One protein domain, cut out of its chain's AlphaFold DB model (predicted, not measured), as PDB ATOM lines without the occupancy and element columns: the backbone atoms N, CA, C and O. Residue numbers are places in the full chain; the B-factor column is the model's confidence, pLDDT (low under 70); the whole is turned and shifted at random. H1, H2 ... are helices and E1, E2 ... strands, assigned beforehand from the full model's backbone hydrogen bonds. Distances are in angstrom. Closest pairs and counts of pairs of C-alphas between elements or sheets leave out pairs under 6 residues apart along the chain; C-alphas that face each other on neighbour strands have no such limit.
ATOM      1  N   LYS A   4       9.727 -37.378  20.461       96.75
ATOM      2  CA  LYS A   4       8.308 -37.782  20.486       96.75
ATOM      3  C   LYS A   4       8.064 -39.278  20.689       96.75
ATOM      4  O   LYS A   4       6.951 -39.660  21.023       96.75
ATOM      5  N   GLU A   5       9.065 -40.122  20.445       97.25
ATOM      6  CA  GLU A   5       8.944 -41.574  20.627       97.25
ATOM      7  C   GLU A   5       9.034 -41.971  22.108       97.25
ATOM      8  O   GLU A   5       8.631 -43.068  22.469       97.25
ATOM      9  N   VAL A   6       9.525 -41.071  22.970       96.88
ATOM     10  CA  VAL A   6       9.700 -41.312  24.415       96.88
ATOM     11  C   VAL A   6       9.070 -40.230  25.282       96.88
ATOM     12  O   VAL A   6       9.297 -40.182  26.491       96.88
ATOM     13  N   SER A   7       8.320 -39.303  24.684       97.12
ATOM     14  CA  SER A   7       7.680 -38.223  25.426       97.12
ATOM     15  C   SER A   7       6.484 -37.616  24.700       97.12
ATOM     16  O   SER A   7       6.391 -37.631  23.473       97.12
ATOM     17  N   ARG A   8       5.585 -37.011  25.480       96.38
ATOM     18  CA  ARG A   8       4.483 -36.169  25.007       96.38
ATOM     19  C   ARG A   8       4.761 -34.711  25.350       96.38
ATOM     20  O   ARG A   8       5.089 -34.405  26.492       96.38
ATOM     21  N   ILE A   9       4.574 -33.802  24.392       94.81
ATOM     22  CA  ILE A   9       4.788 -32.364  24.598       94.81
ATOM     23  C   ILE A   9       3.448 -31.627  24.625       94.81
ATOM     24  O   ILE A   9       2.648 -31.732  23.698       94.81
ATOM     25  N   GLU A  10       3.220 -30.845  25.676       92.25
ATOM     26  CA  GLU A  10       2.046 -29.994  25.859       92.25
ATOM     27  C   GLU A  10       2.468 -28.523  25.911       92.25
ATOM     28  O   GLU A  10       3.270 -28.108  26.750       92.25
ATOM     29  N   SER A  11       1.922 -27.704  25.016       88.94
ATOM     30  CA  SER A  11       2.172 -26.260  25.006       88.94
ATOM     31  C   SER A  11       1.613 -25.576  26.256       88.94
ATOM     32  O   SER A  11       0.532 -25.928  26.735       88.94
ATOM     33  N   GLY A  12       2.302 -24.539  26.739       85.19
ATOM     34  CA  GLY A  12       1.787 -23.686  27.807       85.19
ATOM     35  C   GLY A  12       0.445 -23.034  27.445       85.19
ATOM     36  O   GLY A  12       0.185 -22.689  26.288       85.19
ATOM     37  N   LYS A  13      -0.433 -22.875  28.441       84.38
ATOM     38  CA  LYS A  13      -1.808 -22.379  28.245       84.38
ATOM     39  C   LYS A  13      -1.879 -20.854  28.276       84.38
ATOM     40  O   LYS A  13      -1.100 -20.208  28.954       84.38
ATOM     41  N   ASN A  14      -2.843 -20.259  27.570       80.69
ATOM     42  CA  ASN A  14      -3.095 -18.817  27.656       80.69
ATOM     43  C   ASN A  14      -3.778 -18.465  28.987       80.69
ATOM     44  O   ASN A  14      -4.900 -18.914  29.217       80.69
ATOM     45  N   VAL A  15      -3.138 -17.624  29.806       78.38
ATOM     46  CA  VAL A  15      -3.666 -17.121  31.087       78.38
ATOM     47  C   VAL A  15      -5.065 -16.513  30.937       78.38
ATOM     48  O   VAL A  15      -5.958 -16.838  31.713       78.38
ATOM     49  N   ASN A  16      -5.299 -15.730  29.879       80.38
ATOM     50  CA  ASN A  16      -6.575 -15.041  29.643       80.38
ATOM     51  C   ASN A  16      -7.735 -15.997  29.310       80.38
ATOM     52  O   ASN A  16      -8.880 -15.567  29.225       80.38
ATOM     53  N   ARG A  17      -7.458 -17.289  29.083       78.69
ATOM     54  CA  ARG A  17      -8.459 -18.316  28.742       78.69
ATOM     55  C   ARG A  17      -8.749 -19.275  29.903       78.69
ATOM     56  O   ARG A  17      -9.322 -20.341  29.684       78.69
ATOM     57  N   LEU A  18      -8.310 -18.953  31.121       80.69
ATOM     58  CA  LEU A  18      -8.399 -19.843  32.279       80.69
ATOM     59  C   LEU A  18      -9.277 -19.265  33.385       80.69
ATOM     60  O   LEU A  18      -9.352 -18.059  33.589       80.69
ATOM     61  N   ASN A  19      -9.942 -20.162  34.116       85.44
ATOM     62  CA  ASN A  19     -10.723 -19.796  35.291       85.44
ATOM     63  C   ASN A  19      -9.815 -19.571  36.516       85.44
ATOM     64  O   ASN A  19      -8.653 -19.986  36.533       85.44
ATOM     65  N   LYS A  20     -10.368 -18.947  37.566       84.31
ATOM     66  CA  LYS A  20      -9.632 -18.602  38.798       84.31
ATOM     67  C   LYS A  20      -8.925 -19.806  39.436       84.31
ATOM     68  O   LYS A  20      -7.774 -19.684  39.831       84.31
ATOM     69  N   ASN A  21      -9.562 -20.978  39.454       83.62
ATOM     70  CA  ASN A  21      -8.977 -22.192  40.041       83.62
ATOM     71  C   ASN A  21      -7.732 -22.666  39.275       83.62
ATOM     72  O   ASN A  21      -6.727 -23.029  39.880       83.62
ATOM     73  N   LYS A  22      -7.764 -22.630  37.937       82.12
ATOM     74  CA  LYS A  22      -6.602 -22.982  37.105       82.12
ATOM     75  C   LYS A  22      -5.480 -21.953  37.214       82.12
ATOM     76  O   LYS A  22      -4.320 -22.330  37.100       82.12
ATOM     77  N   LEU A  23      -5.823 -20.685  37.437       82.31
ATOM     78  CA  LEU A  23      -4.847 -19.625  37.677       82.31
ATOM     79  C   LEU A  23      -4.141 -19.800  39.027       82.31
ATOM     80  O   LEU A  23      -2.931 -19.628  39.110       82.31
ATOM     81  N   ALA A  24      -4.882 -20.190  40.068       85.31
ATOM     82  CA  ALA A  24      -4.319 -20.470  41.387       85.31
ATOM     83  C   ALA A  24      -3.365 -21.679  41.379       85.31
ATOM     84  O   ALA A  24      -2.378 -21.679  42.104       85.31
ATOM     85  N   ASN A  25      -3.614 -22.676  40.521       87.69
ATOM     86  CA  ASN A  25      -2.766 -23.865  40.364       87.69
ATOM     87  C   ASN A  25      -1.667 -23.707  39.287       87.69
ATOM     88  O   ASN A  25      -1.294 -24.668  38.603       87.69
ATOM     89  N   GLN A  26      -1.198 -22.483  39.048       88.94
ATOM     90  CA  GLN A  26      -0.162 -22.225  38.052       88.94
ATOM     91  C   GLN A  26       1.228 -22.615  38.560       88.94
ATOM     92  O   GLN A  26       1.534 -22.455  39.736       88.94
ATOM     93  N   TYR A  27       2.086 -23.064  37.649       89.62
ATOM     94  CA  TYR A  27       3.509 -23.233  37.923       89.62
ATOM     95  C   TYR A  27       4.219 -21.874  37.880       89.62
ATOM     96  O   TYR A  27       4.191 -21.181  36.856       89.62
ATOM     97  N   THR A  28       4.828 -21.483  38.995       89.06
ATOM     98  CA  THR A  28       5.425 -20.161  39.213       89.06
ATOM     99  C   THR A  28       6.952 -20.186  39.166       89.06
ATOM    100  O   THR A  28       7.590 -21.237  39.153       89.06
ATOM    101  N   SER A  29       7.570 -19.002  39.178       86.88
ATOM    102  CA  SER A  29       9.025 -18.881  39.324       86.88
ATOM    103  C   SER A  29       9.534 -19.441  40.655       86.88
ATOM    104  O   SER A  29      10.626 -19.997  40.675       86.88
ATOM    105  N   LEU A  30       8.747 -19.318  41.733       89.62
ATOM    106  CA  LEU A  30       9.089 -19.868  43.047       89.62
ATOM    107  C   LEU A  30       9.095 -21.399  43.010       89.62
ATOM    108  O   LEU A  30      10.048 -22.018  43.471       89.62
ATOM    109  N   ASP A  31       8.085 -22.002  42.378       91.31
ATOM    110  CA  ASP A  31       8.040 -23.453  42.158       91.31
ATOM    111  C   ASP A  31       9.263 -23.924  41.375       91.31
ATOM    112  O   ASP A  31       9.899 -24.912  41.720       91.31
ATOM    113  N   ALA A  32       9.642 -23.158  40.353       89.19
ATOM    114  CA  ALA A  32      10.786 -23.473  39.520       89.19
ATOM    115  C   ALA A  32      12.140 -23.295  40.224       89.19
ATOM    116  O   ALA A  32      13.126 -23.903  39.796       89.19
ATOM    117  N   GLU A  33      12.204 -22.459  41.261       88.94
ATOM    118  CA  GLU A  33      13.358 -22.350  42.154       88.94
ATOM    119  C   GLU A  33      13.406 -23.545  43.114       88.94
ATOM    120  O   GLU A  33      14.436 -24.209  43.212       88.94
ATOM    121  N   ASN A  34      12.278 -23.875  43.748       89.81
ATOM    122  CA  ASN A  34      12.143 -25.029  44.639       89.81
ATOM    123  C   ASN A  34      12.503 -26.335  43.928       89.81
ATOM    124  O   ASN A  34      13.343 -27.088  44.418       89.81
ATOM    125  N   ASP A  35      11.955 -26.560  42.733       90.50
ATOM    126  CA  ASP A  35      12.263 -27.730  41.916       90.50
ATOM    127  C   ASP A  35      13.759 -27.806  41.608       90.50
ATOM    128  O   ASP A  35      14.350 -28.874  41.728       90.50
ATOM    129  N   PHE A  36      14.412 -26.681  41.292       89.00
ATOM    130  CA  PHE A  36      15.860 -26.653  41.075       89.00
ATOM    131  C   PHE A  36      16.653 -27.095  42.319       89.00
ATOM    132  O   PHE A  36      17.609 -27.864  42.188       89.00
ATOM    133  N   TYR A  37      16.258 -26.667  43.523       87.75
ATOM    134  CA  TYR A  37      16.889 -27.134  44.764       87.75
ATOM    135  C   TYR A  37      16.653 -28.630  45.006       87.75
ATOM    136  O   TYR A  37      17.593 -29.341  45.376       87.75
ATOM    137  N   LEU A  38      15.429 -29.113  44.772       86.69
ATOM    138  CA  LEU A  38      15.064 -30.521  44.943       86.69
ATOM    139  C   LEU A  38      15.859 -31.425  43.994       86.69
ATOM    140  O   LEU A  38      16.409 -32.430  44.438       86.69
ATOM    141  N   MET A  39      16.052 -31.022  42.731       82.69
ATOM    142  CA  MET A  39      16.891 -31.773  41.782       82.69
ATOM    143  C   MET A  39      18.314 -32.010  42.276       82.69
ATOM    144  O   MET A  39      18.923 -33.027  41.959       82.69
ATOM    145  N   GLY A  40      18.881 -31.045  42.998       80.94
ATOM    146  CA  GLY A  40      20.243 -31.142  43.502       80.94
ATOM    147  C   GLY A  40      20.379 -32.055  44.719       80.94
ATOM    148  O   GLY A  40      21.425 -32.683  44.899       80.94
ATOM    149  N   LYS A  41      19.334 -32.125  45.552       80.12
ATOM    150  CA  LYS A  41      19.355 -32.797  46.859       80.12
ATOM    151  C   LYS A  41      18.717 -34.185  46.844       80.12
ATOM    152  O   LYS A  41      19.272 -35.104  47.437       80.12
ATOM    153  N   GLU A  42      17.602 -34.351  46.142       77.12
ATOM    154  CA  GLU A  42      16.690 -35.492  46.278       77.12
ATOM    155  C   GLU A  42      16.352 -36.094  44.911       77.12
ATOM    156  O   GLU A  42      15.197 -36.221  44.521       77.12
ATOM    157  N   THR A  43      17.381 -36.521  44.172       70.44
ATOM    158  CA  THR A  43      17.256 -37.039  42.791       70.44
ATOM    159  C   THR A  43      16.366 -38.280  42.626       70.44
ATOM    160  O   THR A  43      16.216 -38.767  41.509       70.44
ATOM    161  N   GLU A  44      15.868 -38.854  43.721       70.12
ATOM    162  CA  GLU A  44      15.056 -40.078  43.725       70.12
ATOM    163  C   GLU A  44      13.549 -39.801  43.868       70.12
ATOM    164  O   GLU A  44      12.758 -40.709  43.642       70.12
ATOM    165  N   GLN A  45      13.143 -38.558  44.162       65.69
ATOM    166  CA  GLN A  45      11.739 -38.134  44.293       65.69
ATOM    167  C   GLN A  45      11.369 -37.124  43.207       65.69
ATOM    168  O   GLN A  45      11.162 -35.934  43.453       65.69
ATOM    169  N   CYS A  46      11.401 -37.561  41.952       71.56
ATOM    170  CA  CYS A  46      11.321 -36.642  40.824       71.56
ATOM    171  C   CYS A  46      10.333 -37.159  39.801       71.56
ATOM    172  O   CYS A  46      10.362 -38.334  39.440       71.56
ATOM    173  N   SER A  47       9.485 -36.260  39.307       89.62
ATOM    174  CA  SER A  47       8.509 -36.640  38.300       89.62
ATOM    175  C   SER A  47       9.188 -36.950  36.963       89.62
ATOM    176  O   SER A  47      10.339 -36.595  36.694       89.62
ATOM    177  N   ASN A  48       8.427 -37.557  36.065       93.69
ATOM    178  CA  ASN A  48       8.799 -37.753  34.670       93.69
ATOM    179  C   ASN A  48       8.521 -36.516  33.790       93.69
ATOM    180  O   ASN A  48       8.407 -36.631  32.571       93.69
ATOM    181  N   ILE A  49       8.363 -35.334  34.385       94.88
ATOM    182  CA  ILE A  49       7.890 -34.131  33.704       94.88
ATOM    183  C   ILE A  49       9.012 -33.101  33.638       94.88
ATOM    184  O   ILE A  49       9.695 -32.858  34.625       94.88
ATOM    185  N   ILE A  50       9.172 -32.452  32.489       94.38
ATOM    186  CA  ILE A  50      10.126 -31.368  32.264       94.38
ATOM    187  C   ILE A  50       9.365 -30.109  31.846       94.38
ATOM    188  O   ILE A  50       8.551 -30.136  30.924       94.38
ATOM    189  N   ALA A  51       9.653 -28.990  32.494       92.81
ATOM    190  CA  ALA A  51       9.339 -27.660  32.002       92.81
ATOM    191  C   ALA A  51      10.466 -27.193  31.068       92.81
ATOM    192  O   ALA A  51      11.638 -27.202  31.452       92.81
ATOM    193  N   PHE A  52      10.120 -26.777  29.851       92.50
ATOM    194  CA  PHE A  52      11.079 -26.307  28.851       92.50
ATOM    195  C   PHE A  52      10.735 -24.896  28.367       92.50
ATOM    196  O   PHE A  52       9.584 -24.631  28.022       92.50
ATOM    197  N   ASP A  53      11.719 -23.996  28.332       90.31
ATOM    198  CA  ASP A  53      11.613 -22.663  27.735       90.31
ATOM    199  C   ASP A  53      11.808 -22.741  26.214       90.31
ATOM    200  O   ASP A  53      12.838 -23.195  25.718       90.31
ATOM    201  N   LEU A  54      10.802 -22.288  25.467       89.12
ATOM    202  CA  LEU A  54      10.782 -22.282  24.005       89.12
ATOM    203  C   LEU A  54      11.690 -21.194  23.409       89.12
ATOM    204  O   LEU A  54      11.890 -21.195  22.197       89.12
ATOM    205  N   TYR A  55      12.227 -20.290  24.231       84.88
ATOM    206  CA  TYR A  55      13.171 -19.240  23.847       84.88
ATOM    207  C   TYR A  55      14.515 -19.468  24.553       84.88
ATOM    208  O   TYR A  55      14.881 -18.714  25.462       84.88
ATOM    209  N   PRO A  56      15.246 -20.536  24.186       75.31
ATOM    210  CA  PRO A  56      16.495 -20.873  24.844       75.31
ATOM    211  C   PRO A  56      17.512 -19.748  24.652       75.31
ATOM    212  O   PRO A  56      17.808 -19.340  23.532       75.31
ATOM    213  N   LYS A  57      18.081 -19.266  25.757       73.00
ATOM    214  CA  LYS A  57      19.197 -18.317  25.727       73.00
ATOM    215  C   LYS A  57      20.506 -19.069  25.886       73.00
ATOM    216  O   LYS A  57      20.612 -19.960  26.730       73.00
ATOM    217  N   ILE A  58      21.515 -18.664  25.122       67.44
ATOM    218  CA  ILE A  58      22.877 -19.180  25.267       67.44
ATOM    219  C   ILE A  58      23.326 -19.012  26.727       67.44
ATOM    220  O   ILE A  58      23.157 -17.948  27.320       67.44
ATOM    221  N   GLY A  59      23.867 -20.083  27.311       64.94
ATOM    222  CA  GLY A  59      24.365 -20.099  28.689       64.94
ATOM    223  C   GLY A  59      23.307 -20.304  29.781       64.94
ATOM    224  O   GLY A  59      23.686 -20.416  30.946       64.94
ATOM    225  N   ASN A  60      22.015 -20.404  29.438       67.81
ATOM    226  CA  ASN A  60      20.944 -20.690  30.395       67.81
ATOM    227  C   ASN A  60      20.334 -22.079  30.175       67.81
ATOM    228  O   ASN A  60      19.989 -22.468  29.058       67.81
ATOM    229  N   SER A  61      20.122 -22.798  31.278       74.94
ATOM    230  CA  SER A  61      19.353 -24.042  31.275       74.94
ATOM    231  C   SER A  61      17.901 -23.739  30.896       74.94
ATOM    232  O   SER A  61      17.211 -22.971  31.570       74.94
ATOM    233  N   SER A  62      17.462 -24.317  29.779       84.12
ATOM    234  CA  SER A  62      16.118 -24.115  29.228       84.12
ATOM    235  C   SER A  62      15.167 -25.235  29.649       84.12
ATOM    236  O   SER A  62      13.963 -25.025  29.667       84.12
ATOM    237  N   ALA A  63      15.695 -26.402  30.028       91.38
ATOM    238  CA  ALA A  63      14.955 -27.562  30.507       91.38
ATOM    239  C   ALA A  63      15.145 -27.758  32.015       91.38
ATOM    240  O   ALA A  63      16.270 -27.699  32.509       91.38
ATOM    241  N   ARG A  64      14.061 -28.044  32.738       90.62
ATOM    242  CA  ARG A  64      14.060 -28.355  34.174       90.62
ATOM    243  C   ARG A  64      13.032 -29.438  34.471       90.62
ATOM    244  O   ARG A  64      11.899 -29.318  34.028       90.62
ATOM    245  N   VAL A  65      13.404 -30.476  35.214       93.12
ATOM    246  CA  VAL A  65      12.439 -31.461  35.733       93.12
ATOM    247  C   VAL A  65      11.474 -30.785  36.725       93.12
ATOM    248  O   VAL A  65      11.827 -29.814  37.382       93.12
ATOM    249  N   ILE A  66      10.233 -31.239  36.808       92.38
ATOM    250  CA  ILE A  66       9.264 -30.752  37.794       92.38
ATOM    251  C   ILE A  66       9.256 -31.740  38.965       92.38
ATOM    252  O   ILE A  66       9.359 -32.952  38.749       92.38
ATOM    253  N   SER A  67       9.173 -31.267  40.206       91.06
ATOM    254  CA  SER A  67       9.024 -32.175  41.355       91.06
ATOM    255  C   SER A  67       7.680 -32.910  41.310       91.06
ATOM    256  O   SER A  67       6.756 -32.513  40.596       91.06
ATOM    257  N   GLU A  68       7.538 -33.999  42.066       89.50
ATOM    258  CA  GLU A  68       6.229 -34.656  42.171       89.50
ATOM    259  C   GLU A  68       5.162 -33.731  42.770       89.50
ATOM    260  O   GLU A  68       4.043 -33.687  42.255       89.50
ATOM    261  N   GLU A  69       5.528 -32.916  43.763       89.00
ATOM    262  CA  GLU A  69       4.650 -31.913  44.382       89.00
ATOM    263  C   GLU A  69       4.075 -30.938  43.342       89.00
ATOM    264  O   GLU A  69       2.877 -30.642  43.328       89.00
ATOM    265  N   ASN A  70       4.911 -30.490  42.401       91.00
ATOM    266  CA  ASN A  70       4.524 -29.533  41.369       91.00
ATOM    267  C   ASN A  70       3.988 -30.186  40.080       91.00
ATOM    268  O   ASN A  70       3.562 -29.480  39.163       91.00
ATOM    269  N   SER A  71       3.952 -31.519  39.986       89.56
ATOM    270  CA  SER A  71       3.608 -32.260  38.758       89.56
ATOM    271  C   SER A  71       2.195 -31.974  38.220       89.56
ATOM    272  O   SER A  71       1.961 -32.000  37.000       89.56
ATOM    273  N   SER A  72       1.261 -31.656  39.124       89.19
ATOM    274  CA  SER A  72      -0.141 -31.335  38.832       89.19
ATOM    275  C   SER A  72      -0.372 -29.867  38.446       89.19
ATOM    276  O   SER A  72      -1.446 -29.527  37.933       89.19
ATOM    277  N   LYS A  73       0.625 -28.993  38.648       89.06
ATOM    278  CA  LYS A  73       0.525 -27.567  38.326       89.06
ATOM    279  C   LYS A  73       0.472 -27.339  36.820       89.06
ATOM    280  O   LYS A  73       1.006 -28.100  36.003       89.06
ATOM    281  N   ILE A  74      -0.204 -26.261  36.433       82.44
ATOM    282  CA  ILE A  74      -0.421 -25.913  35.030       82.44
ATOM    283  C   ILE A  74       0.670 -24.944  34.572       82.44
ATOM    284  O   ILE A  74       0.845 -23.870  35.142       82.44
ATOM    285  N   ILE A  75       1.361 -25.283  33.483       81.69
ATOM    286  CA  ILE A  75       2.287 -24.356  32.824       81.69
ATOM    287  C   ILE A  75       1.466 -23.330  32.026       81.69
ATOM    288  O   ILE A  75       0.901 -23.642  30.975       81.69
ATOM    289  N   LEU A  76       1.369 -22.105  32.550       70.62
ATOM    290  CA  LEU A  76       0.572 -21.010  31.970       70.62
ATOM    291  C   LEU A  76       1.374 -20.054  31.081       70.62
ATOM    292  O   LEU A  76       0.843 -19.090  30.536       70.62
ATOM    293  N   ASN A  77       2.670 -20.299  30.931       78.81
ATOM    294  CA  ASN A  77       3.520 -19.465  30.102       78.81
ATOM    295  C   ASN A  77       3.562 -20.027  28.676       78.81
ATOM    296  O   ASN A  77       4.145 -21.081  28.449       78.81
ATOM    297  N   GLN A  78       2.991 -19.315  27.696       81.06
ATOM    298  CA  GLN A  78       3.057 -19.701  26.272       81.06
ATOM    299  C   GLN A  78       4.480 -19.702  25.691       81.06
ATOM    300  O   GLN A  78       4.686 -20.163  24.564       81.06
ATOM    301  N   LYS A  79       5.450 -19.155  26.432       86.56
ATOM    302  CA  LYS A  79       6.881 -19.254  26.138       86.56
ATOM    303  C   LYS A  79       7.491 -20.557  26.643       86.56
ATOM    304  O   LYS A  79       8.670 -20.771  26.442       86.56
ATOM    305  N   MET A  80       6.706 -21.426  27.273       89.62
ATOM    306  CA  MET A  80       7.159 -22.704  27.800       89.62
ATOM    307  C   MET A  80       6.278 -23.852  27.304       89.62
ATOM    308  O   MET A  80       5.140 -23.658  26.862       89.62
ATOM    309  N   CYS A  81       6.796 -25.068  27.410       92.12
ATOM    310  CA  CYS A  81       6.023 -26.291  27.268       92.12
ATOM    311  C   CYS A  81       6.326 -27.276  28.402       92.12
ATOM    312  O   CYS A  81       7.330 -27.165  29.109       92.12
ATOM    313  N   LYS A  82       5.411 -28.229  28.569       93.69
ATOM    314  CA  LYS A  82       5.528 -29.390  29.445       93.69
ATOM    315  C   LYS A  82       5.915 -30.588  28.581       93.69
ATOM    316  O   LYS A  82       5.215 -30.883  27.618       93.69
ATOM    317  N   ILE A  83       6.999 -31.274  28.908       95.50
ATOM    318  CA  ILE A  83       7.417 -32.523  28.267       95.50
ATOM    319  C   ILE A  83       7.197 -33.635  29.288       95.50
ATOM    320  O   ILE A  83       7.784 -33.609  30.364       95.50
ATOM    321  N   ILE A  84       6.329 -34.586  28.977       96.25
ATOM    322  CA  ILE A  84       5.994 -35.727  29.829       96.25
ATOM    323  C   ILE A  84       6.724 -36.934  29.254       96.25
ATOM    324  O   ILE A  84       6.385 -37.392  28.166       96.25
ATOM    325  N   VAL A  85       7.754 -37.402  29.949       97.06
ATOM    326  CA  VAL A  85       8.647 -38.478  29.509       97.06
ATOM    327  C   VAL A  85       8.059 -39.834  29.894       97.06
ATOM    328  O   VAL A  85       7.541 -40.003  30.997       97.06
ATOM    329  N   ASP A  86       8.154 -40.821  29.012       96.62
ATOM    330  CA  ASP A  86       7.880 -42.208  29.375       96.62
ATOM    331  C   ASP A  86       9.030 -42.743  30.241       96.62
ATOM    332  O   ASP A  86      10.111 -43.072  29.746       96.62
ATOM    333  N   GLY A  87       8.790 -42.821  31.553       93.38
ATOM    334  CA  GLY A  87       9.779 -43.250  32.543       93.38
ATOM    335  C   GLY A  87      10.225 -44.710  32.409       93.38
ATOM    336  O   GLY A  87      11.217 -45.099  33.033       93.38
ATOM    337  N   THR A  88       9.521 -45.517  31.609       94.25
ATOM    338  CA  THR A  88       9.912 -46.901  31.308       94.25
ATOM    339  C   THR A  88      10.997 -46.972  30.232       94.25
ATOM    340  O   THR A  88      11.779 -47.922  30.216       94.25
ATOM    341  N   ILE A  89      11.096 -45.940  29.385       95.44
ATOM    342  CA  ILE A  89      12.030 -45.880  28.253       95.44
ATOM    343  C   ILE A  89      13.171 -44.897  28.530       95.44
ATOM    344  O   ILE A  89      14.330 -45.176  28.205       95.44
ATOM    345  N   ALA A  90      12.862 -43.747  29.139       96.38
ATOM    346  CA  ALA A  90      13.815 -42.665  29.313       96.38
ATOM    347  C   ALA A  90      13.782 -42.018  30.706       96.38
ATOM    348  O   ALA A  90      12.739 -41.822  31.324       96.38
ATOM    349  N   SER A  91      14.959 -41.620  31.189       95.44
ATOM    350  CA  SER A  91      15.092 -40.819  32.411       95.44
ATOM    351  C   SER A  91      14.825 -39.339  32.123       95.44
ATOM    352  O   SER A  91      15.513 -38.737  31.298       95.44
ATOM    353  N   ALA A  92      13.901 -38.705  32.854       95.50
ATOM    354  CA  ALA A  92      13.624 -37.271  32.702       95.50
ATOM    355  C   ALA A  92      14.865 -36.398  32.963       95.50
ATOM    356  O   ALA A  92      15.096 -35.419  32.255       95.50
ATOM    357  N   TYR A  93      15.728 -36.782  33.908       95.06
ATOM    358  CA  TYR A  93      16.989 -36.073  34.134       95.06
ATOM    359  C   TYR A  93      17.984 -36.217  32.996       95.06
ATOM    360  O   TYR A  93      18.722 -35.277  32.707       95.06
ATOM    361  N   TYR A  94      17.990 -37.370  32.335       96.31
ATOM    362  CA  TYR A  94      18.814 -37.562  31.153       96.31
ATOM    363  C   TYR A  94      18.305 -36.730  29.976       96.31
ATOM    364  O   TYR A  94      19.086 -36.028  29.343       96.31
ATOM    365  N   ILE A  95      16.990 -36.718  29.736       97.00
ATOM    366  CA  ILE A  95      16.387 -35.847  28.719       97.00
ATOM    367  C   ILE A  95      16.666 -34.371  29.036       97.00
ATOM    368  O   ILE A  95      17.007 -33.605  28.140       97.00
ATOM    369  N   CYS A  96      16.592 -33.966  30.305       95.00
ATOM    370  CA  CYS A  96      16.949 -32.616  30.742       95.00
ATOM    371  C   CYS A  96      18.415 -32.273  30.418       95.00
ATOM    372  O   CYS A  96      18.689 -31.204  29.871       95.00
ATOM    373  N   TYR A  97      19.343 -33.200  30.684       95.69
ATOM    374  CA  TYR A  97      20.741 -33.086  30.266       95.69
ATOM    375  C   TYR A  97      20.865 -32.922  28.746       95.69
ATOM    376  O   TYR A  97      21.491 -31.965  28.304       95.69
ATOM    377  N   LEU A  98      20.228 -33.786  27.949       96.25
ATOM    378  CA  LEU A  98      20.285 -33.706  26.486       96.25
ATOM    379  C   LEU A  98      19.792 -32.349  25.973       96.25
ATOM    380  O   LEU A  98      20.447 -31.690  25.169       96.25
ATOM    381  N   LEU A  99      18.647 -31.892  26.478       94.38
ATOM    382  CA  LEU A  99      18.041 -30.632  26.064       94.38
ATOM    383  C   LEU A  99      18.878 -29.409  26.444       94.38
ATOM    384  O   LEU A  99      18.775 -28.389  25.761       94.38
ATOM    385  N   ASN A 100      19.682 -29.483  27.501       92.94
ATOM    386  CA  ASN A 100      20.497 -28.361  27.961       92.94
ATOM    387  C   ASN A 100      21.931 -28.402  27.425       92.94
ATOM    388  O   ASN A 100      22.432 -27.366  26.994       92.94
ATOM    389  N   GLU A 101      22.576 -29.568  27.430       92.94
ATOM    390  CA  GLU A 101      24.031 -29.690  27.307       92.94
ATOM    391  C   GLU A 101      24.529 -30.514  26.126       92.94
ATOM    392  O   GLU A 101      25.656 -30.279  25.693       92.94
ATOM    393  N   ASP A 102      23.740 -31.450  25.599       94.44
ATOM    394  CA  ASP A 102      24.222 -32.326  24.532       94.44
ATOM    395  C   ASP A 102      24.529 -31.543  23.249       94.44
ATOM    396  O   ASP A 102      23.720 -30.748  22.766       94.44
ATOM    397  N   GLU A 103      25.719 -31.765  22.695       92.94
ATOM    398  CA  GLU A 103      26.221 -31.007  21.550       92.94
ATOM    399  C   GLU A 103      25.464 -31.324  20.256       92.94
ATOM    400  O   GLU A 103      25.256 -30.431  19.432       92.94
ATOM    401  N   SER A 104      24.998 -32.564  20.073       94.19
ATOM    402  CA  SER A 104      24.176 -32.922  18.913       94.19
ATOM    403  C   SER A 104      22.819 -32.225  18.986       94.19
ATOM    404  O   SER A 104      22.389 -31.577  18.030       94.19
ATOM    405  N   VAL A 105      22.169 -32.270  20.150       93.81
ATOM    406  CA  VAL A 105      20.889 -31.597  20.392       93.81
ATOM    407  C   VAL A 105      21.034 -30.077  20.292       93.81
ATOM    408  O   VAL A 105      20.182 -29.418  19.695       93.81
ATOM    409  N   LYS A 106      22.116 -29.487  20.818       90.69
ATOM    410  CA  LYS A 106      22.434 -28.057  20.652       90.69
ATOM    411  C   LYS A 106      22.572 -27.680  19.179       90.69
ATOM    412  O   LYS A 106      21.936 -26.716  18.756       90.69
ATOM    413  N   LYS A 107      23.338 -28.443  18.393       90.75
ATOM    414  CA  LYS A 107      23.500 -28.207  16.949       90.75
ATOM    415  C   LYS A 107      22.164 -28.263  16.219       90.75
ATOM    416  O   LYS A 107      21.846 -27.321  15.505       90.75
ATOM    417  N   GLN A 108      21.354 -29.293  16.468       92.19
ATOM    418  CA  GLN A 108      20.017 -29.410  15.880       92.19
ATOM    419  C   GLN A 108      19.145 -28.190  16.209       92.19
ATOM    420  O   GLN A 108      18.611 -27.558  15.299       92.19
ATOM    421  N   LYS A 109      19.046 -27.800  17.491       89.38
ATOM    422  CA  LYS A 109      18.293 -26.602  17.910       89.38
ATOM    423  C   LYS A 109      18.781 -25.345  17.189       89.38
ATOM    424  O   LYS A 109      17.957 -24.596  16.679       89.38
ATOM    425  N   ASN A 110      20.093 -25.131  17.114       86.69
ATOM    426  CA  ASN A 110      20.665 -23.959  16.452       86.69
ATOM    427  C   ASN A 110      20.361 -23.951  14.949       86.69
ATOM    428  O   ASN A 110      19.960 -22.916  14.425       86.69
ATOM    429  N   SER A 111      20.469 -25.097  14.273       86.56
ATOM    430  CA  SER A 111      20.106 -25.226  12.858       86.56
ATOM    431  C   SER A 111      18.630 -24.918  12.600       86.56
ATOM    432  O   SER A 111      18.314 -24.310  11.585       86.56
ATOM    433  N   PHE A 112      17.725 -25.275  13.518       83.44
ATOM    434  CA  PHE A 112      16.304 -24.927  13.396       83.44
ATOM    435  C   PHE A 112      16.002 -23.446  13.645       83.44
ATOM    436  O   PHE A 112      14.999 -22.936  13.147       83.44
ATOM    437  N   LEU A 113      16.822 -22.768  14.447       80.19
ATOM    438  CA  LEU A 113      16.661 -21.345  14.750       80.19
ATOM    439  C   LEU A 113      17.331 -20.451  13.697       80.19
ATOM    440  O   LEU A 113      16.899 -19.317  13.492       80.19
ATOM    441  N   GLN A 114      18.354 -20.956  13.006       70.69
ATOM    442  CA  GLN A 114      19.056 -20.238  11.950       70.69
ATOM    443  C   GLN A 114      18.103 -19.885  10.795       70.69
ATOM    444  O   GLN A 114      17.461 -20.751  10.209       70.69
ATOM    445  N   GLY A 115      18.017 -18.595  10.459       63.88
ATOM    446  CA  GLY A 115      17.139 -18.091   9.395       63.88
ATOM    447  C   GLY A 115      15.688 -17.830   9.820       63.88
ATOM    448  O   GLY A 115      14.903 -17.340   9.012       63.88
ATOM    449  N   SER A 116      15.324 -18.096  11.079       62.81
ATOM    450  CA  SER A 116      14.034 -17.677  11.632       62.81
ATOM    451  C   SER A 116      14.106 -16.236  12.143       62.81
ATOM    452  O   SER A 116      15.002 -15.887  12.905       62.81
ATOM    453  N   PHE A 117      13.118 -15.405  11.796       59.81
ATOM    454  CA  PHE A 117      12.971 -14.060  12.375       59.81
ATOM    455  C   PHE A 117      12.636 -14.101  13.880       59.81
ATOM    456  O   PHE A 117      12.855 -13.135  14.604       59.81
ATOM    457  N   ILE A 118      12.096 -15.229  14.361       61.72
ATOM    458  CA  ILE A 118      11.752 -15.454  15.767       61.72
ATOM    459  C   ILE A 118      12.565 -16.644  16.280       61.72
ATOM    460  O   ILE A 118      12.339 -17.777  15.854       61.72
ATOM    461  N   GLU A 119      13.451 -16.411  17.247       73.12
ATOM    462  CA  GLU A 119      14.245 -17.448  17.922       73.12
ATOM    463  C   GLU A 119      13.389 -18.293  18.891       73.12
ATOM    464  O   GLU A 119      13.592 -18.311  20.104       73.12
ATOM    465  N   ARG A 120      12.361 -18.966  18.364       82.50
ATOM    466  CA  ARG A 120      11.441 -19.811  19.128       82.50
ATOM    467  C   ARG A 120      11.513 -21.247  18.635       82.50
ATOM    468  O   ARG A 120      11.121 -21.541  17.507       82.50
ATOM    469  N   LEU A 121      11.868 -22.165  19.525       84.31
ATOM    470  CA  LEU A 121      11.692 -23.592  19.284       84.31
ATOM    471  C   LEU A 121      10.214 -23.941  19.408       84.31
ATOM    472  O   LEU A 121       9.622 -23.862  20.482       84.31
ATOM    473  N   GLN A 122       9.584 -24.317  18.301       86.00
ATOM    474  CA  GLN A 122       8.207 -24.794  18.337       86.00
ATOM    475  C   GLN A 122       8.145 -26.202  18.958       86.00
ATOM    476  O   GLN A 122       9.055 -27.004  18.738       86.00
ATOM    477  N   PRO A 123       7.062 -26.564  19.673       88.31
ATOM    478  CA  PRO A 123       6.872 -27.923  20.188       88.31
ATOM    479  C   PRO A 123       6.998 -29.023  19.119       88.31
ATOM    480  O   PRO A 123       7.482 -30.112  19.416       88.31
ATOM    481  N   SER A 124       6.615 -28.733  17.872       88.44
ATOM    482  CA  SER A 124       6.774 -29.620  16.711       88.44
ATOM    483  C   SER A 124       8.243 -29.894  16.368       88.44
ATOM    484  O   SER A 124       8.599 -31.028  16.055       88.44
ATOM    485  N   ILE A 125       9.102 -28.877  16.460       88.31
ATOM    486  CA  ILE A 125      10.551 -28.995  16.263       88.31
ATOM    487  C   ILE A 125      11.152 -29.801  17.414       88.31
ATOM    488  O   ILE A 125      11.842 -30.788  17.182       88.31
ATOM    489  N   LEU A 126      10.807 -29.435  18.652       91.50
ATOM    490  CA  LEU A 126      11.265 -30.113  19.865       91.50
ATOM    491  C   LEU A 126      10.941 -31.616  19.824       91.50
ATOM    492  O   LEU A 126      11.807 -32.448  20.072       91.50
ATOM    493  N   SER A 127       9.723 -31.964  19.403       93.44
ATOM    494  CA  SER A 127       9.253 -33.346  19.219       93.44
ATOM    495  C   SER A 127      10.084 -34.159  18.221       93.44
ATOM    496  O   SER A 127      10.147 -35.385  18.322       93.44
ATOM    497  N   ASN A 128      10.694 -33.504  17.233       94.44
ATOM    498  CA  ASN A 128      11.449 -34.154  16.166       94.44
ATOM    499  C   ASN A 128      12.967 -34.154  16.395       94.44
ATOM    500  O   ASN A 128      13.666 -34.688  15.537       94.44
ATOM    501  N   LEU A 129      13.459 -33.617  17.518       95.25
ATOM    502  CA  LEU A 129      14.874 -33.716  17.878       95.25
ATOM    503  C   LEU A 129      15.316 -35.174  17.909       95.25
ATOM    504  O   LEU A 129      14.677 -36.012  18.552       95.25
ATOM    505  N   GLU A 130      16.424 -35.453  17.238       97.12
ATOM    506  CA  GLU A 130      17.085 -36.742  17.288       97.12
ATOM    507  C   GLU A 130      17.888 -36.854  18.579       97.12
ATOM    508  O   GLU A 130      18.722 -36.003  18.893       97.12
ATOM    509  N   ILE A 131      17.615 -37.920  19.324       96.94
ATOM    510  CA  ILE A 131      18.242 -38.237  20.600       96.94
ATOM    511  C   ILE A 131      18.829 -39.646  20.561       96.94
ATOM    512  O   ILE A 131      18.306 -40.556  19.902       96.94
ATOM    513  N   GLN A 132      19.922 -39.818  21.297       96.19
ATOM    514  CA  GLN A 132      20.527 -41.113  21.575       96.19
ATOM    515  C   GLN A 132      20.173 -41.512  23.002       96.19
ATOM    516  O   GLN A 132      20.295 -40.706  23.918       96.19
ATOM    517  N   LEU A 133      19.705 -42.746  23.177       95.75
ATOM    518  CA  LEU A 133      19.351 -43.286  24.481       95.75
ATOM    519  C   LEU A 133      20.267 -44.478  24.784       95.75
ATOM    520  O   LEU A 133      20.088 -45.535  24.175       95.75
ATOM    521  N   PRO A 134      21.246 -44.334  25.694       96.69
ATOM    522  CA  PRO A 134      21.968 -45.476  26.244       96.69
ATOM    523  C   PRO A 134      21.032 -46.307  27.137       96.69
ATOM    524  O   PRO A 134      19.830 -46.023  27.246       96.69
ATOM    525  N   SER A 135      21.552 -47.334  27.814       97.31
ATOM    526  CA  SER A 135      20.725 -48.138  28.719       97.31
ATOM    527  C   SER A 135      20.074 -47.262  29.797       97.31
ATOM    528  O   SER A 135      20.652 -46.277  30.257       97.31
ATOM    529  N   LEU A 136      18.873 -47.624  30.259       95.69
ATOM    530  CA  LEU A 136      18.150 -46.822  31.255       95.69
ATOM    531  C   LEU A 136      18.970 -46.597  32.543       95.69
ATOM    532  O   LEU A 136      18.867 -45.549  33.184       95.69
ATOM    533  N   LYS A 137      19.831 -47.558  32.903       95.94
ATOM    534  CA  LYS A 137      20.777 -47.437  34.022       95.94
ATOM    535  C   LYS A 137      21.799 -46.321  33.784       95.94
ATOM    536  O   LYS A 137      22.014 -45.501  34.676       95.94
ATOM    537  N   GLU A 138      22.394 -46.262  32.595       97.50
ATOM    538  CA  GLU A 138      23.340 -45.207  32.209       97.50
ATOM    539  C   GLU A 138      22.651 -43.847  32.134       97.50
ATOM    540  O   GLU A 138      23.162 -42.876  32.686       97.50
ATOM    541  N   GLN A 139      21.446 -43.783  31.561       96.56
ATOM    542  CA  GLN A 139      20.655 -42.553  31.525       96.56
ATOM    543  C   GLN A 139      20.424 -41.988  32.936       96.56
ATOM    544  O   GLN A 139      20.644 -40.802  33.189       96.56
ATOM    545  N   ARG A 140      20.007 -42.831  33.891       94.25
ATOM    546  CA  ARG A 140      19.810 -42.428  35.295       94.25
ATOM    547  C   ARG A 140      21.103 -41.916  35.926       94.25
ATOM    548  O   ARG A 140      21.080 -40.880  36.589       94.25
ATOM    549  N   LEU A 141      22.224 -42.600  35.689       95.12
ATOM    550  CA  LEU A 141      23.533 -42.184  36.192       95.12
ATOM    551  C   LEU A 141      23.951 -40.820  35.622       95.12
ATOM    552  O   LEU A 141      24.268 -39.911  36.391       95.12
ATOM    553  N   MET A 142      23.895 -40.651  34.301       96.25
ATOM    554  CA  MET A 142      24.245 -39.399  33.622       96.25
ATOM    555  C   MET A 142      23.353 -38.242  34.076       96.25
ATOM    556  O   MET A 142      23.855 -37.175  34.426       96.25
ATOM    557  N   GLY A 143      22.038 -38.468  34.148       94.31
ATOM    558  CA  GLY A 143      21.083 -37.481  34.642       94.31
ATOM    559  C   GLY A 143      21.392 -37.033  36.073       94.31
ATOM    560  O   GLY A 143      21.423 -35.835  36.344       94.31
ATOM    561  N   LYS A 144      21.703 -37.980  36.974       93.06
ATOM    562  CA  LYS A 144      22.085 -37.703  38.371       93.06
ATOM    563  C   LYS A 144      23.384 -36.900  38.461       93.06
ATOM    564  O   LYS A 144      23.465 -35.963  39.254       93.06
ATOM    565  N   ILE A 145      24.388 -37.240  37.650       94.88
ATOM    566  CA  ILE A 145      25.647 -36.484  37.563       94.88
ATOM    567  C   ILE A 145      25.369 -35.051  37.102       94.88
ATOM    568  O   ILE A 145      25.844 -34.106  37.735       94.88
ATOM    569  N   TYR A 146      24.575 -34.879  36.045       94.44
ATOM    570  CA  TYR A 146      24.242 -33.569  35.494       94.44
ATOM    571  C   TYR A 146      23.570 -32.656  36.527       94.44
ATOM    572  O   TYR A 146      24.085 -31.571  36.808       94.44
ATOM    573  N   VAL A 147      22.472 -33.097  37.153       92.06
ATOM    574  CA  VAL A 147      21.719 -32.238  38.084       92.06
ATOM    575  C   VAL A 147      22.497 -31.891  39.351       92.06
ATOM    576  O   VAL A 147      22.450 -30.757  39.827       92.06
ATOM    577  N   LYS A 148      23.309 -32.826  39.859       92.38
ATOM    578  CA  LYS A 148      24.221 -32.536  40.971       92.38
ATOM    579  C   LYS A 148      25.300 -31.535  40.571       92.38
ATOM    580  O   LYS A 148      25.663 -30.676  41.370       92.38
ATOM    581  N   SER A 149      25.798 -31.613  39.339       93.25
ATOM    582  CA  SER A 149      26.840 -30.710  38.841       93.25
ATOM    583  C   SER A 149      26.333 -29.274  38.700       93.25
ATOM    584  O   SER A 149      26.992 -28.351  39.181       93.25
ATOM    585  N   ILE A 150      25.144 -29.071  38.119       92.06
ATOM    586  CA  ILE A 150      24.543 -27.729  38.006       92.06
ATOM    587  C   ILE A 150      24.205 -27.147  39.383       92.06
ATOM    588  O   ILE A 150      24.444 -25.962  39.618       92.06
ATOM    589  N   TYR A 151      23.733 -27.978  40.318       92.06
ATOM    590  CA  TYR A 151      23.426 -27.544  41.676       92.06
ATOM    591  C   TYR A 151      24.690 -27.145  42.448       92.06
ATOM    592  O   TYR A 151      24.754 -26.067  43.039       92.06
ATOM    593  N   ASN A 152      25.747 -27.956  42.368       93.62
ATOM    594  CA  ASN A 152      27.038 -27.632  42.974       93.62
ATOM    595  C   ASN A 152      27.642 -26.349  42.389       93.62
ATOM    596  O   ASN A 152      28.181 -25.528  43.130       93.62
ATOM    597  N   ASN A 153      27.542 -26.149  41.072       93.06
ATOM    598  CA  ASN A 153      27.979 -24.912  40.427       93.06
ATOM    599  C   ASN A 153      27.197 -23.695  40.947       93.06
ATOM    600  O   ASN A 153      27.796 -22.666  41.258       93.06
ATOM    601  N   TYR A 154      25.876 -23.823  41.102       91.69
ATOM    602  CA  TYR A 154      25.041 -22.781  41.696       91.69
ATOM    603  C   TYR A 154      25.485 -22.433  43.125       91.69
ATOM    604  O   TYR A 154      25.696 -21.259  43.425       91.69
ATOM    605  N   LEU A 155      25.692 -23.434  43.990       93.19
ATOM    606  CA  LEU A 155      26.126 -23.205  45.372       93.19
ATOM    607  C   LEU A 155      27.486 -22.503  45.445       93.19
ATOM    608  O   LEU A 155      27.649 -21.573  46.230       93.19
ATOM    609  N   LYS A 156      28.441 -22.904  44.598       96.25
ATOM    610  CA  LYS A 156      29.763 -22.263  44.517       96.25
ATOM    611  C   LYS A 156      29.662 -20.794  44.107       96.25
ATOM    612  O   LYS A 156      30.300 -19.949  44.727       96.25
ATOM    613  N   LYS A 157      28.843 -20.478  43.099       95.19
ATOM    614  CA  LYS A 157      28.602 -19.089  42.674       95.19
ATOM    615  C   LYS A 157      27.948 -18.270  43.786       95.19
ATOM    616  O   LYS A 157      28.445 -17.202  44.116       95.19
ATOM    617  N   LYS A 158      26.910 -18.817  44.427       94.31
ATOM    618  CA  LYS A 158      26.212 -18.168  45.546       94.31
ATOM    619  C   LYS A 158      27.153 -17.861  46.711       94.31
ATOM    620  O   LYS A 158      27.067 -16.782  47.289       94.31
ATOM    621  N   LEU A 159      28.053 -18.789  47.042       97.06
ATOM    622  CA  LEU A 159      29.065 -18.581  48.076       97.06
ATOM    623  C   LEU A 159      30.019 -17.437  47.705       97.06
ATOM    624  O   LEU A 159      30.196 -16.520  48.502       97.06
ATOM    625  N   SER A 160      30.553 -17.449  46.481       98.12
ATOM    626  CA  SER A 160      31.425 -16.381  45.966       98.12
ATOM    627  C   SER A 160      30.745 -15.003  46.009       98.12
ATOM    628  O   SER A 160      31.325 -14.019  46.474       98.12
ATOM    629  N   ASP A 161      29.468 -14.930  45.621       97.62
ATOM    630  CA  ASP A 161      28.688 -13.690  45.674       97.62
ATOM    631  C   ASP A 161      28.520 -13.181  47.117       97.62
ATOM    632  O   ASP A 161      28.678 -11.985  47.388       97.62
ATOM    633  N   MET A 162      28.240 -14.080  48.069       97.69
ATOM    634  CA  MET A 162      28.132 -13.740  49.492       97.69
ATOM    635  C   MET A 162      29.457 -13.222  50.067       97.69
ATOM    636  O   MET A 162      29.462 -12.241  50.816       97.69
ATOM    637  N   GLU A 163      30.583 -13.837  49.702       97.81
ATOM    638  CA  GLU A 163      31.923 -13.396  50.105       97.81
ATOM    639  C   GLU A 163      32.243 -11.992  49.578       97.81
ATOM    640  O   GLU A 163      32.744 -11.137  50.322       97.81
ATOM    641  N   LEU A 164      31.878 -11.704  48.325       97.75
ATOM    642  CA  LEU A 164      32.043 -10.379  47.730       97.75
ATOM    643  C   LEU A 164      31.187  -9.321  48.439       97.75
ATOM    644  O   LEU A 164      31.675  -8.227  48.740       97.75
ATOM    645  N   VAL A 165      29.919  -9.631  48.729       97.88
ATOM    646  CA  VAL A 165      29.015  -8.735  49.472       97.88
ATOM    647  C   VAL A 165      29.581  -8.431  50.857       97.88
ATOM    648  O   VAL A 165      29.640  -7.263  51.253       97.88
ATOM    649  N   ARG A 166      30.060  -9.454  51.574       97.19
ATOM    650  CA  ARG A 166      30.681  -9.298  52.895       97.19
ATOM    651  C   ARG A 166      31.919  -8.405  52.833       97.19
ATOM    652  O   ARG A 166      32.051  -7.493  53.649       97.19
ATOM    653  N   SER A 167      32.784  -8.626  51.848       97.69
ATOM    654  CA  SER A 167      34.004  -7.839  51.648       97.69
ATOM    655  C   SER A 167      33.682  -6.365  51.380       97.69
ATOM    656  O   SER A 167      34.225  -5.477  52.034       97.69
ATOM    657  N   LYS A 168      32.711  -6.083  50.499       97.38
ATOM    658  CA  LYS A 168      32.234  -4.715  50.224       97.38
ATOM    659  C   LYS A 168      31.638  -4.041  51.461       97.38
ATOM    660  O   LYS A 168      31.870  -2.853  51.677       97.38
ATOM    661  N   ALA A 169      30.882  -4.776  52.275       96.75
ATOM    662  CA  ALA A 169      30.325  -4.249  53.518       96.75
ATOM    663  C   ALA A 169      31.423  -3.881  54.530       96.75
ATOM    664  O   ALA A 169      31.323  -2.853  55.195       96.75
ATOM    665  N   PHE A 170      32.486  -4.685  54.620       96.81
ATOM    666  CA  PHE A 170      33.633  -4.393  55.477       96.81
ATOM    667  C   PHE A 170      34.390  -3.137  55.022       96.81
ATOM    668  O   PHE A 170      34.665  -2.265  55.843       96.81
ATOM    669  N   LEU A 171      34.634  -2.989  53.714       96.81
ATOM    670  CA  LEU A 171      35.281  -1.797  53.150       96.81
ATOM    671  C   LEU A 171      34.508  -0.505  53.454       96.81
ATOM    672  O   LEU A 171      35.115   0.496  53.824       96.81
ATOM    673  N   ARG A 172      33.170  -0.530  53.359       96.62
ATOM    674  CA  ARG A 172      32.321   0.622  53.719       96.62
ATOM    675  C   ARG A 172      32.491   1.013  55.187       96.62
ATOM    676  O   ARG A 172      32.747   2.171  55.475       96.62
ATOM    677  N   LYS A 173      32.477   0.033  56.097       95.06
ATOM    678  CA  LYS A 173      32.692   0.277  57.534       95.06
ATOM    679  C   LYS A 173      34.062   0.875  57.859       95.06
ATOM    680  O   LYS A 173      34.173   1.572  58.860       95.06
ATOM    681  N   ILE A 174      35.099   0.556  57.083       95.31
ATOM    682  CA  ILE A 174      36.422   1.178  57.249       95.31
ATOM    683  C   ILE A 174      36.375   2.630  56.780       95.31
ATOM    684  O   ILE A 174      36.844   3.505  57.499       95.31
ATOM    685  N   LYS A 175      35.782   2.881  55.608       90.56
ATOM    686  CA  LYS A 175      35.656   4.230  55.050       90.56
ATOM    687  C   LYS A 175      34.859   5.164  55.965       90.56
ATOM    688  O   LYS A 175      35.282   6.286  56.167       90.56
ATOM    689  N   ASP A 176      33.754   4.695  56.540       86.81
ATOM    690  CA  ASP A 176      32.869   5.518  57.381       86.81
ATOM    691  C   ASP A 176      33.465   5.841  58.771       86.81
ATOM    692  O   ASP A 176      32.863   6.576  59.550       86.81
ATOM    693  N   LYS A 177      34.623   5.257  59.116       73.69
ATOM    694  CA  LYS A 177      35.368   5.528  60.358       73.69
ATOM    695  C   LYS A 177      36.516   6.533  60.182       73.69
ATOM    696  O   LYS A 177      37.178   6.833  61.175       73.69
TER     697      LYS A 177
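What this domain is: This is residues 4 to 177 of the 178 residues of the protein "Restriction endonuclease subunit S" of Limosilactobacillus fastidiosus (UniProt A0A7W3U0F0). A rounded body built on a small, strongly twisted sheet of four strands has one long helix, H6, that runs past H3 and H2 and then sticks out as a straight arm with residues 155 to 175. H3 covers one face of the sheet, with H5 on the same face over E1, while H2 lies across the edge strand E3. The 174 printed residues hold six named helices and four named strands, in the order E1 H1 H2 E2 E3 E4 H3 H4 H5 H6; the class is mixed, and the antiparallel sheet has the order E1 E4 E2 E3. The whole is only just compact, close to loose, with a radius of gyration of the C-alphas of 18.7 A, and the elongated outline spans 66 by 43 by 39 A.

Where its parts are: E1 is residues 7 to 11, beginning at C-alpha 7 (7.680, -38.223, 25.426). H1 is residues 20 to 24 and H2 residues 29 to 41, 18.9 A long. E2, residues 46 to 53, is 19.2 A long and bends by 61 degrees at residue 49. E3 is residues 63 to 67 and E4 residues 80 to 85. H3 is residues 92 to 101, H4 residues 103 to 113 and H5 residues 123 to 127. H6, residues 136 to 175, is 59.0 A long and ends at C-alpha 175 (35.656, 4.230, 55.050).

How they stand to each other: In the sheet, N 8 and O 84 of E1 and E4 are 2.8 A apart, N 50 and O 83 of E2 and E4 2.8 A, and N 51 and O 64 of the hairpin E2 and E3 2.7 A, each within hydrogen-bond range. E1, H1 H2 and E2 form a split strand-helix-strand unit, two strands running the same way with E4 between them, and its crossover is right-handed. H3 and the sheet make two layers, a helix on one face; its height over the sheet is 8.7 A, and its line and that of E2 stand at 11 degrees on the local plane, along the strands. H3 touches H6 at a steep tilt of 60 degrees, the closest C-alphas being those of Tyr 94 and Gly 143, 4.2 A apart. H2 touches H6 with residues 36 to 41 alone, closest at the C-alphas of Gly 40 and Lys 148, 4.9 A. H3 and H4 touch only at the corner, closest at the C-alphas of Leu 99 and Val 105, 6.4 A. H1 is not on the sheet. Every O i to N i+4 pair is within hydrogen-bond range in H1, H3, H4, H5 and H6, and 8 of 9 in H2.

The domain as a whole: The C-alphas of Glu 5 and Lys 177 are the two farthest apart, at 67.0 A. The printed part has no cut, and the link from E3 to E4, 12 residues, is long. Confidence is under 70 at residue 45, residues 58 to 60 and residues 115 to 118.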